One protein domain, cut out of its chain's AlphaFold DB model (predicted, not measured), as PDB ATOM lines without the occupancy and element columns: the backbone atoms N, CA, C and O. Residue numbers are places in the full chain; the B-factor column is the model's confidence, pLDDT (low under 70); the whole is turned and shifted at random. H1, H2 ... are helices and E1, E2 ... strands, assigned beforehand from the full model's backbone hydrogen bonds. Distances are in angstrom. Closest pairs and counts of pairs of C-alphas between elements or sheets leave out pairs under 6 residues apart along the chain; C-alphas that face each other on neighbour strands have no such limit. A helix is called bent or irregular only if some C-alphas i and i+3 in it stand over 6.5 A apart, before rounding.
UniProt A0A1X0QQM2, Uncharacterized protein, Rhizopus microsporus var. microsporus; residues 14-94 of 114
ATOM      1  N   ASP A  14      50.396 -16.976  19.791       87.25
ATOM      2  CA  ASP A  14      51.512 -16.504  20.599       87.25
ATOM      3  C   ASP A  14      51.117 -16.326  22.064       87.25
ATOM      4  O   ASP A  14      49.952 -16.119  22.411       87.25
ATOM      5  N   HIS A  15      52.124 -16.334  22.936       87.75
ATOM      6  CA  HIS A  15      51.947 -15.923  24.323       87.75
ATOM      7  C   HIS A  15      51.981 -14.390  24.396       87.75
ATOM      8  O   HIS A  15      52.945 -13.786  23.907       87.75
ATOM      9  N   PRO A  16      50.986 -13.737  25.018       84.12
ATOM     10  CA  PRO A  16      51.050 -12.311  25.281       84.12
ATOM     11  C   PRO A  16      52.256 -11.998  26.170       84.12
ATOM     12  O   PRO A  16      52.586 -12.750  27.091       84.12
ATOM     13  N   ILE A  17      52.920 -10.879  25.891       86.31
ATOM     14  CA  ILE A  17      54.074 -10.411  26.659       86.31
ATOM     15  C   ILE A  17      53.713  -9.055  27.250       86.31
ATOM     16  O   ILE A  17      53.542  -8.087  26.509       86.31
ATOM     17  N   HIS A  18      53.647  -8.975  28.577       83.25
ATOM     18  CA  HIS A  18      53.648  -7.693  29.267       83.25
ATOM     19  C   HIS A  18      55.078  -7.190  29.393       83.25
ATOM     20  O   HIS A  18      55.976  -7.907  29.834       83.25
ATOM     21  N   ARG A  19      55.277  -5.936  29.000       88.50
ATOM     22  CA  ARG A  19      56.520  -5.201  29.213       88.50
ATOM     23  C   ARG A  19      56.291  -4.248  30.372       88.50
ATOM     24  O   ARG A  19      55.332  -3.478  30.347       88.50
ATOM     25  N   LYS A  20      57.146  -4.310  31.385       86.88
ATOM     26  CA  LYS A  20      57.126  -3.383  32.518       86.88
ATOM     27  C   LYS A  20      58.530  -2.850  32.740       86.88
ATOM     28  O   LYS A  20      59.473  -3.630  32.796       86.88
ATOM     29  N   VAL A  21      58.670  -1.538  32.888       87.75
ATOM     30  CA  VAL A  21      59.947  -0.939  33.280       87.75
ATOM     31  C   VAL A  21      60.004  -0.885  34.803       87.75
ATOM     32  O   VAL A  21      59.141  -0.280  35.436       87.75
ATOM     33  N   ILE A  22      60.999  -1.540  35.402       87.31
ATOM     34  CA  ILE A  22      61.274  -1.472  36.842       87.31
ATOM     35  C   ILE A  22      62.712  -0.987  37.011       87.31
ATOM     36  O   ILE A  22      63.637  -1.609  36.494       87.31
ATOM     37  N   LYS A  23      62.901   0.133  37.725       87.69
ATOM     38  CA  LYS A  23      64.221   0.755  37.956       87.69
ATOM     39  C   LYS A  23      65.039   0.938  36.661       87.69
ATOM     40  O   LYS A  23      66.211   0.584  36.604       87.69
ATOM     41  N   GLY A  24      64.397   1.421  35.593       89.12
ATOM     42  CA  GLY A  24      65.043   1.661  34.293       89.12
ATOM     43  C   GLY A  24      65.338   0.410  33.453       89.12
ATOM     44  O   GLY A  24      65.807   0.545  32.328       89.12
ATOM     45  N   LYS A  25      65.039  -0.803  33.942       88.81
ATOM     46  CA  LYS A  25      65.178  -2.052  33.173       88.81
ATOM     47  C   LYS A  25      63.826  -2.520  32.640       88.81
ATOM     48  O   LYS A  25      62.857  -2.598  33.395       88.81
ATOM     49  N   GLU A  26      63.765  -2.859  31.350       89.19
ATOM     50  CA  GLU A  26      62.592  -3.499  30.736       89.19
ATOM     51  C   GLU A  26      62.526  -4.971  31.171       89.19
ATOM     52  O   GLU A  26      63.419  -5.767  30.883       89.19
ATOM     53  N   ILE A  27      61.449  -5.343  31.855       88.19
ATOM     54  CA  ILE A  27      61.135  -6.720  32.231       88.19
ATOM     55  C   ILE A  27      60.001  -7.205  31.331       88.19
ATOM     56  O   ILE A  27      58.946  -6.573  31.238       88.19
ATOM     57  N   LYS A  28      60.227  -8.339  30.662       86.69
ATOM     58  CA  LYS A  28      59.249  -9.012  29.801       86.69
ATOM     59  C   LYS A  28      58.668 -10.207  30.541       86.69
ATOM     60  O   LYS A  28      59.387 -11.159  30.838       86.69
ATOM     61  N   THR A  29      57.368 -10.186  30.792       82.81
ATOM     62  CA  THR A  29      56.657 -11.278  31.460       82.81
ATOM     63  C   THR A  29      55.655 -11.893  30.496       82.81
ATOM     64  O   THR A  29      54.804 -11.198  29.941       82.81
ATOM     65  N   LYS A  30      55.752 -13.209  30.286       81.19
ATOM     66  CA  LYS A  30      54.743 -13.959  29.532       81.19
ATOM     67  C   LYS A  30      53.469 -14.076  30.364       81.19
ATOM     68  O   LYS A  30      53.528 -14.477  31.525       81.19
ATOM     69  N   VAL A  31      52.329 -13.782  29.753       80.19
ATOM     70  CA  VAL A  31      51.011 -14.003  30.351       80.19
ATOM     71  C   VAL A  31      50.621 -15.452  30.115       80.19
ATOM     72  O   VAL A  31      50.584 -15.902  28.973       80.19
ATOM     73  N   LYS A  32      50.377 -16.204  31.192       76.75
ATOM     74  CA  LYS A  32      50.058 -17.641  31.106       76.75
ATOM     75  C   LYS A  32      48.586 -17.926  30.798       76.75
ATOM     76  O   LYS A  32      48.265 -19.022  30.355       76.75
ATOM     77  N   GLU A  33      47.703 -16.968  31.063       82.56
ATOM     78  CA  GLU A  33      46.251 -17.190  31.077       82.56
ATOM     79  C   GLU A  33      45.580 -17.016  29.715       82.56
ATOM     80  O   GLU A  33      44.462 -17.487  29.503       82.56
ATOM     81  N   SER A  34      46.251 -16.364  28.768       88.00
ATOM     82  CA  SER A  34      45.684 -16.078  27.456       88.00
ATOM     83  C   SER A  34      46.663 -16.354  26.328       88.00
ATOM     84  O   SER A  34      47.877 -16.394  26.512       88.00
ATOM     85  N   PHE A  35      46.093 -16.535  25.144       89.38
ATOM     86  CA  PHE A  35      46.794 -16.658  23.881       89.38
ATOM     87  C   PHE A  35      46.379 -15.536  22.940       89.38
ATOM     88  O   PHE A  35      45.239 -15.074  22.985       89.38
ATOM     89  N   LEU A  36      47.301 -15.121  22.077       90.06
ATOM     90  CA  LEU A  36      47.113 -14.037  21.123       90.06
ATOM     91  C   LEU A  36      47.214 -14.564  19.692       90.06
ATOM     92  O   LEU A  36      48.226 -15.153  19.316       90.06
ATOM     93  N   CYS A  37      46.194 -14.304  18.879       90.25
ATOM     94  CA  CYS A  37      46.287 -14.466  17.431       90.25
ATOM     95  C   CYS A  37      46.930 -13.223  16.806       90.25
ATOM     96  O   CYS A  37      46.542 -12.103  17.131       90.25
ATOM     97  N   ARG A  38      47.908 -13.414  15.912       89.06
ATOM     98  CA  ARG A  38      48.572 -12.320  15.180       89.06
ATOM     99  C   ARG A  38      48.306 -12.316  13.680       89.06
ATOM    100  O   ARG A  38      48.813 -11.436  12.997       89.06
ATOM    101  N   ASN A  39      47.539 -13.280  13.173       88.19
ATOM    102  CA  ASN A  39      47.201 -13.305  11.757       88.19
ATOM    103  C   ASN A  39      46.278 -12.107  11.436       88.19
ATOM    104  O   ASN A  39      45.176 -12.068  11.992       88.19
ATOM    105  N   PRO A  40      46.697 -11.148  10.585       87.50
ATOM    106  CA  PRO A  40      45.878  -9.987  10.234       87.50
ATOM    107  C   PRO A  40      44.544 -10.376   9.583       87.50
ATOM    108  O   PRO A  40      43.538  -9.713   9.834       87.50
ATOM    109  N   ASP A  41      44.505 -11.496   8.860       86.81
ATOM    110  CA  ASP A  41      43.312 -11.989   8.161       86.81
ATOM    111  C   ASP A  41      42.310 -12.668   9.108       86.81
ATOM    112  O   ASP A  41      41.202 -13.045   8.727       86.81
ATOM    113  N   CYS A  42      42.672 -12.842  10.381       87.62
ATOM    114  CA  CYS A  42      41.782 -13.440  11.359       87.62
ATOM    115  C   CYS A  42      40.681 -12.459  11.778       87.62
ATOM    116  O   CYS A  42      40.950 -11.348  12.252       87.62
ATOM    117  N   VAL A  43      39.428 -12.926  11.749       88.81
ATOM    118  CA  VAL A  43      38.256 -12.169  12.229       88.81
ATOM    119  C   VAL A  43      38.442 -11.651  13.659       88.81
ATOM    120  O   VAL A  43      37.987 -10.559  13.998       88.81
ATOM    121  N   LEU A  44      39.163 -12.394  14.502       88.94
ATOM    122  CA  LEU A  44      39.451 -12.003  15.878       88.94
ATOM    123  C   LEU A  44      40.347 -10.763  15.954       88.94
ATOM    124  O   LEU A  44      40.131  -9.905  16.811       88.94
ATOM    125  N   VAL A  45      41.346 -10.679  15.072       87.62
ATOM    126  CA  VAL A  45      42.287  -9.555  14.991       87.62
ATOM    127  C   VAL A  45      41.579  -8.331  14.429       87.62
ATOM    128  O   VAL A  45      41.608  -7.277  15.068       87.62
ATOM    129  N   SER A  46      40.831  -8.502  13.338       89.38
ATOM    130  CA  SER A  46      40.005  -7.443  12.740       89.38
ATOM    131  C   SER A  46      39.006  -6.837  13.738       89.38
ATOM    132  O   SER A  46      38.806  -5.626  13.776       89.38
ATOM    133  N   ASN A  47      38.435  -7.658  14.628       89.81
ATOM    134  CA  ASN A  47      37.497  -7.218  15.667       89.81
ATOM    135  C   ASN A  47      38.161  -6.759  16.981       89.81
ATOM    136  O   ASN A  47      37.464  -6.595  17.985       89.81
ATOM    137  N   LYS A  48      39.489  -6.585  17.025       90.25
ATOM    138  CA  LYS A  48      40.245  -6.200  18.240       90.25
ATOM    139  C   LYS A  48      40.040  -7.156  19.432       90.25
ATOM    140  O   LYS A  48      40.199  -6.774  20.587       90.25
ATOM    141  N   LYS A  49      39.707  -8.424  19.162       89.31
ATOM    142  CA  LYS A  49      39.462  -9.499  20.147       89.31
ATOM    143  C   LYS A  49      40.513 -10.611  20.070       89.31
ATOM    144  O   LYS A  49      40.249 -11.735  20.490       89.31
ATOM    145  N   ALA A  50      41.691 -10.292  19.534       88.44
ATOM    146  CA  ALA A  50      42.777 -11.215  19.213       88.44
ATOM    147  C   ALA A  50      43.271 -12.074  20.390       88.44
ATOM    148  O   ALA A  50      43.793 -13.168  20.170       88.44
ATOM    149  N   ALA A  51      43.123 -11.585  21.625       89.50
ATOM    150  CA  ALA A  51      43.474 -12.315  22.834       89.50
ATOM    151  C   ALA A  51      42.288 -13.148  23.344       89.50
ATOM    152  O   ALA A  51      41.172 -12.637  23.483       89.50
ATOM    153  N   LYS A  52      42.529 -14.424  23.662       88.31
ATOM    154  CA  LYS A  52      41.530 -15.317  24.262       88.31
ATOM    155  C   LYS A  52      42.087 -16.076  25.460       88.31
ATOM    156  O   LYS A  52      43.250 -16.477  25.414       88.31
ATOM    157  N   PRO A  53      41.270 -16.312  26.503       88.62
ATOM    158  CA  PRO A  53      41.642 -17.207  27.589       88.62
ATOM    159  C   PRO A  53      41.941 -18.610  27.061       88.62
ATOM    160  O   PRO A  53      41.260 -19.098  26.151       88.62
ATOM    161  N   ARG A  54      42.942 -19.268  27.648       86.75
ATOM    162  CA  ARG A  54      43.330 -20.635  27.270       86.75
ATOM    163  C   ARG A  54      42.187 -21.633  27.446       86.75
ATOM    164  O   ARG A  54      42.029 -22.528  26.615       86.75
ATOM    165  N   ASP A  55      41.403 -21.480  28.502       88.38
ATOM    166  CA  ASP A  55      40.359 -22.443  28.846       88.38
ATOM    167  C   ASP A  55      39.201 -22.354  27.848       88.38
ATOM    168  O   ASP A  55      38.759 -23.374  27.329       88.38
ATOM    169  N   ASN A  56      38.816 -21.139  27.438       87.81
ATOM    170  CA  ASN A  56      37.839 -20.926  26.366       87.81
ATOM    171  C   ASN A  56      38.314 -21.521  25.036       87.81
ATOM    172  O   ASN A  56      37.521 -22.109  24.305       87.81
ATOM    173  N   LEU A  57      39.601 -21.361  24.708       85.50
ATOM    174  CA  LEU A  57      40.171 -21.946  23.497       85.50
ATOM    175  C   LEU A  57      40.128 -23.478  23.551       85.50
ATOM    176  O   LEU A  57      39.805 -24.115  22.555       85.50
ATOM    177  N   SER A  58      40.420 -24.053  24.718       84.00
ATOM    178  CA  SER A  58      40.403 -25.503  24.939       84.00
ATOM    179  C   SER A  58      38.980 -26.056  24.853       84.00
ATOM    180  O   SER A  58      38.752 -27.046  24.166       84.00
ATOM    181  N   ALA A  59      38.011 -25.373  25.465       89.25
ATOM    182  CA  ALA A  59      36.596 -25.717  25.364       89.25
ATOM    183  C   ALA A  59      36.106 -25.674  23.909       89.25
ATOM    184  O   ALA A  59      35.426 -26.593  23.459       89.25
ATOM    185  N   LEU A  60      36.503 -24.648  23.147       87.50
ATOM    186  CA  LEU A  60      36.155 -24.542  21.730       87.50
ATOM    187  C   LEU A  60      36.803 -25.656  20.900       87.50
ATOM    188  O   LEU A  60      36.126 -26.261  20.080       87.50
ATOM    189  N   ALA A  61      38.077 -25.973  21.140       84.19
ATOM    190  CA  ALA A  61      38.774 -27.053  20.443       84.19
ATOM    191  C   ALA A  61      38.157 -28.438  20.703       84.19
ATOM    192  O   ALA A  61      38.275 -29.319  19.860       84.19
ATOM    193  N   ILE A  62      37.500 -28.633  21.852       86.25
ATOM    194  CA  ILE A  62      36.792 -29.876  22.191       86.25
ATOM    195  C   ILE A  62      35.373 -29.887  21.604       86.25
ATOM    196  O   ILE A  62      34.937 -30.903  21.069       86.25
ATOM    197  N   GLY A  63      34.646 -28.771  21.697       88.38
ATOM    198  CA  GLY A  63      33.247 -28.699  21.268       88.38
ATOM    199  C   GLY A  63      33.064 -28.579  19.755       88.38
ATOM    200  O   GLY A  63      32.124 -29.147  19.200       88.38
ATOM    201  N   LEU A  64      33.959 -27.857  19.076       85.06
ATOM    202  CA  LEU A  64      33.832 -27.569  17.649       85.06
ATOM    203  C   LEU A  64      33.898 -28.833  16.772       85.06
ATOM    204  O   LEU A  64      33.067 -28.934  15.872       85.06
ATOM    205  N   PRO A  65      34.769 -29.829  17.047       84.44
ATOM    206  CA  PRO A  65      34.754 -31.084  16.310       84.44
ATOM    207  C   PRO A  65      33.412 -31.807  16.352       84.44
ATOM    208  O   PRO A  65      32.860 -32.140  15.306       84.44
ATOM    209  N   GLY A  66      32.856 -31.986  17.555       86.38
ATOM    210  CA  GLY A  66      31.565 -32.648  17.729       86.38
ATOM    211  C   GLY A  66      30.434 -31.885  17.044       86.38
ATOM    212  O   GLY A  66      29.603 -32.485  16.366       86.38
ATOM    213  N   LEU A  67      30.436 -30.553  17.149       86.50
ATOM    214  CA  LEU A  67      29.449 -29.714  16.477       86.50
ATOM    215  C   LEU A  67      29.547 -29.819  14.947       86.50
ATOM    216  O   LEU A  67      28.523 -29.939  14.278       86.50
ATOM    217  N   CYS A  68      30.760 -29.805  14.391       83.00
ATOM    218  CA  CYS A  68      30.973 -29.955  12.953       83.00
ATOM    219  C   CYS A  68      30.502 -31.317  12.437       83.00
ATOM    220  O   CYS A  68      29.838 -31.366  11.402       83.00
ATOM    221  N   SER A  69      30.773 -32.401  13.167       84.38
ATOM    222  CA  SER A  69      30.285 -33.729  12.785       84.38
ATOM    223  C   SER A  69      28.758 -33.819  12.822       84.38
ATOM    224  O   SER A  69      28.172 -34.431  11.935       84.38
ATOM    225  N   LEU A  70      28.096 -33.163  13.779       88.00
ATOM    226  CA  LEU A  70      26.629 -33.148  13.849       88.00
ATOM    227  C   LEU A  70      25.983 -32.314  12.735       88.00
ATOM    228  O   LEU A  70      24.984 -32.735  12.159       88.00
ATOM    229  N   LEU A  71      26.527 -31.130  12.442       88.06
ATOM    230  CA  LEU A  71      25.915 -30.200  11.486       88.06
ATOM    231  C   LEU A  71      26.232 -30.540  10.032       88.06
ATOM    232  O   LEU A  71      25.383 -30.362   9.161       88.06
ATOM    233  N   PHE A  72      27.454 -30.993   9.764       82.19
ATOM    234  CA  PHE A  72      27.955 -31.143   8.401       82.19
ATOM    235  C   PHE A  72      28.248 -32.595   8.024       82.19
ATOM    236  O   PHE A  72      28.503 -32.849   6.854       82.19
ATOM    237  N   GLN A  73      28.198 -33.539   8.978       84.44
ATOM    238  CA  GLN A  73      28.641 -34.932   8.784       84.44
ATOM    239  C   GLN A  73      30.095 -35.027   8.286       84.44
ATOM    240  O   GLN A  73      30.494 -36.002   7.660       84.44
ATOM    241  N   GLU A  74      30.896 -34.001   8.581       72.94
ATOM    242  CA  GLU A  74      32.291 -33.889   8.167       72.94
ATOM    243  C   GLU A  74      33.224 -34.198   9.343       72.94
ATOM    244  O   GLU A  74      32.925 -33.909  10.512       72.94
ATOM    245  N   THR A  75      34.398 -34.739   9.024       73.19
ATOM    246  CA  THR A  75      35.472 -34.920  10.002       73.19
ATOM    247  C   THR A  75      36.126 -33.575  10.266       73.19
ATOM    248  O   THR A  75      36.666 -32.951   9.352       73.19
ATOM    249  N   PHE A  76      36.093 -33.123  11.522       72.31
ATOM    250  CA  PHE A  76      36.771 -31.891  11.884       72.31
ATOM    251  C   PHE A  76      38.282 -32.049  11.679       72.31
ATOM    252  O   PHE A  76      38.878 -32.994  12.201       72.31
ATOM    253  N   PRO A  77      38.899 -31.145  10.916       66.12
ATOM    254  CA  PRO A  77      40.287 -31.311  10.536       66.12
ATOM    255  C   PRO A  77      41.240 -31.226  11.743       66.12
ATOM    256  O   PRO A  77      40.972 -30.559  12.746       66.12
ATOM    257  N   GLU A  78      42.332 -31.990  11.678       66.62
ATOM    258  CA  GLU A  78      43.221 -32.202  12.819       66.62
ATOM    259  C   GLU A  78      43.930 -30.902  13.224       66.62
ATOM    260  O   GLU A  78      44.641 -30.277  12.437       66.62
ATOM    261  N   LEU A  79      43.797 -30.519  14.494       64.81
ATOM    262  CA  LEU A  79      44.462 -29.354  15.075       64.81
ATOM    263  C   LEU A  79      45.929 -29.671  15.409       64.81
ATOM    264  O   LEU A  79      46.326 -29.672  16.578       64.81
ATOM    265  N   SER A  80      46.746 -29.973  14.400       56.47
ATOM    266  CA  SER A  80      48.174 -30.231  14.597       56.47
ATOM    267  C   SER A  80      49.009 -28.966  14.364       56.47
ATOM    268  O   SER A  80      48.773 -28.184  13.446       56.47
ATOM    269  N   ALA A  81      50.053 -28.775  15.178       51.22
ATOM    270  CA  ALA A  81      50.978 -27.642  15.066       51.22
ATOM    271  C   ALA A  81      51.775 -27.599  13.742       51.22
ATOM    272  O   ALA A  81      52.492 -26.630  13.500       51.22
ATOM    273  N   LYS A  82      51.677 -28.645  12.906       49.56
ATOM    274  CA  LYS A  82      52.329 -28.731  11.591       49.56
ATOM    275  C   LYS A  82      51.526 -28.045  10.483       49.56
ATOM    276  O   LYS A  82      52.098 -27.713   9.448       49.56
ATOM    277  N   ILE A  83      50.234 -27.802  10.687       50.34
ATOM    278  CA  ILE A  83      49.347 -27.297   9.639       50.34
ATOM    279  C   ILE A  83      49.285 -25.770   9.752       50.34
ATOM    280  O   ILE A  83      48.366 -25.193  10.317       50.34
ATOM    281  N   SER A  84      50.323 -25.103   9.237       50.81
ATOM    282  CA  SER A  84      50.279 -23.656   8.955       50.81
ATOM    283  C   SER A  84      49.505 -23.331   7.669       50.81
ATOM    284  O   SER A  84      49.194 -22.172   7.417       50.81
ATOM    285  N   HIS A  85      49.152 -24.361   6.896       47.53
ATOM    286  CA  HIS A  85      48.367 -24.294   5.672       47.53
ATOM    287  C   HIS A  85      47.095 -25.120   5.853       47.53
ATOM    288  O   HIS A  85      47.085 -26.323   5.598       47.53
ATOM    289  N   TYR A  86      46.023 -24.498   6.337       56.81
ATOM    290  CA  TYR A  86      44.699 -25.095   6.205       56.81
ATOM    291  C   TYR A  86      44.197 -24.900   4.777       56.81
ATOM    292  O   TYR A  86      44.345 -23.811   4.223       56.81
ATOM    293  N   ASN A  87      43.576 -25.932   4.207       50.47
ATOM    294  CA  ASN A  87      42.849 -25.806   2.948       50.47
ATOM    295  C   ASN A  87      41.674 -24.843   3.159       50.47
ATOM    296  O   ASN A  87      40.806 -25.065   4.009       50.47
ATOM    297  N   THR A  88      41.669 -23.763   2.388       49.84
ATOM    298  CA  THR A  88      40.650 -22.704   2.355       49.84
ATOM    299  C   THR A  88      39.215 -23.232   2.225       49.84
ATOM    300  O   THR A  88      38.274 -22.570   2.660       49.84
ATOM    301  N   ASP A  89      39.034 -24.450   1.708       52.34
ATOM    302  CA  ASP A  89      37.740 -25.106   1.503       52.34
ATOM    303  C   ASP A  89      36.915 -25.308   2.786       52.34
ATOM    304  O   ASP A  89      35.701 -25.105   2.774       52.34
ATOM    305  N   PHE A  90      37.545 -25.642   3.922       55.28
ATOM    306  CA  PHE A  90      36.808 -25.855   5.180       55.28
ATOM    307  C   PHE A  90      36.251 -24.544   5.760       55.28
ATOM    308  O   PHE A  90      35.126 -24.506   6.266       55.28
ATOM    309  N   ILE A  91      37.022 -23.454   5.653       55.03
ATOM    310  CA  ILE A  91      36.647 -22.121   6.154       55.03
ATOM    311  C   ILE A  91      35.475 -21.560   5.336       55.03
ATOM    312  O   ILE A  91      34.502 -21.059   5.902       55.03
ATOM    313  N   ASN A  92      35.512 -21.722   4.010       54.44
ATOM    314  CA  ASN A  92      34.437 -21.275   3.123       54.44
ATOM    315  C   ASN A  92      33.111 -22.016   3.392       54.44
ATOM    316  O   ASN A  92      32.038 -21.418   3.315       54.44
ATOM    317  N   LYS A  93      33.174 -23.301   3.768       53.78
ATOM    318  CA  LYS A  93      31.990 -24.131   4.057       53.78
ATOM    319  C   LYS A  93      31.351 -23.829   5.420       53.78
ATOM    320  O   LYS A  93      30.150 -24.012   5.576       53.78
ATOM    321  N   THR A  94      32.116 -23.337   6.399       50.97
ATOM    322  CA  THR A  94      31.576 -22.923   7.711       50.97
ATOM    323  C   THR A  94      31.038 -21.489   7.714       50.97
ATOM    324  O   THR A  94      30.117 -21.195   8.478       50.97
TER     325      THR A  94
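Overview. This is residues 14 to 94 of the 114 residues of an uncharacterized protein of Rhizopus microsporus var. microsporus (UniProt A0A1X0QQM2). The model is a long, loose chain of parts: a two-stranded hairpin, E1 and E2, makes one end, a small pair of strands, E3 and E4, sits near the middle, and the long helix H2 runs away from that pair toward the other end. The short helix H1 lies in the loop between E3 and E4, and a long link after H2 folds back to the small last helix H3, with residues 80 to 85 sticking out. The printed part has 81 residues, with three named helices and four named strands in the order E1, E2, E3, H1, E4, H2, H3. The class is mixed, helices and strands, and both two-stranded sheets are antiparallel. The whole is loose, with a radius of gyration of the C-alphas of 16.7 A and spans of 58 by 25 by 23 A.

Arrangement. E1, residues 17 to 22, and E2, residues 25 to 30, form a hairpin, antiparallel at 152 degrees between their directions. N 18 and O 29 are 2.9 A apart, and N 27 and O 20 are 2.8 A apart, both within hydrogen-bond range. E3, residues 34 to 37, is apart from E1 and from E2. E3 and E4, residues 51 to 53, are antiparallel neighbours at 145 degrees, with N 35 and O 52 within hydrogen-bond range at 2.9 A. The closest C-alphas of E3 and H1, residues 43 to 46, are those of Cys 37 and Val 45, 6.8 A apart. H2, residues 54 to 72, follows E4 directly; its closest C-alpha pair with E3 is Arg 54 and Ser 34, at 5.1 A. H3, residues 88 to 94, is apart from H2. Each O i to N i+4 pair in H3 is within hydrogen-bond range, and 13 of 15 in H2; H1 is too short for such a pair, and its one O i to N i+3 pair is not within range.

Along the chain. E1 begins at C-alpha 17, (54.074, -10.411, 26.659), and is 15.3 A long; E2 is 16.2 A long. E3 measures 10.2 A, H1 5.1 A and E4 7.1 A from first to last C-alpha. H2 is 26.5 A long, from C-alpha 54 at (43.330, -20.635, 27.270) to C-alpha 72, with a kink of 33 degrees near residue 66. It is neither bent nor irregular, but only just: C-alphas 62 and 65 are 6.3 A apart. H3 is 10.5 A long and ends at C-alpha 94, (31.576, -22.923, 7.711).

Size, cuts and confidence. The C-alphas of Lys 23 and Gln 73, the two farthest apart, are 58.2 A apart. The printed part has no cut. The link from H2 to H3, residues 73 to 87, is long, and the other links are tight. The mean pLDDT of the printed part is 79.1, and residues 77 to 94 are under 70.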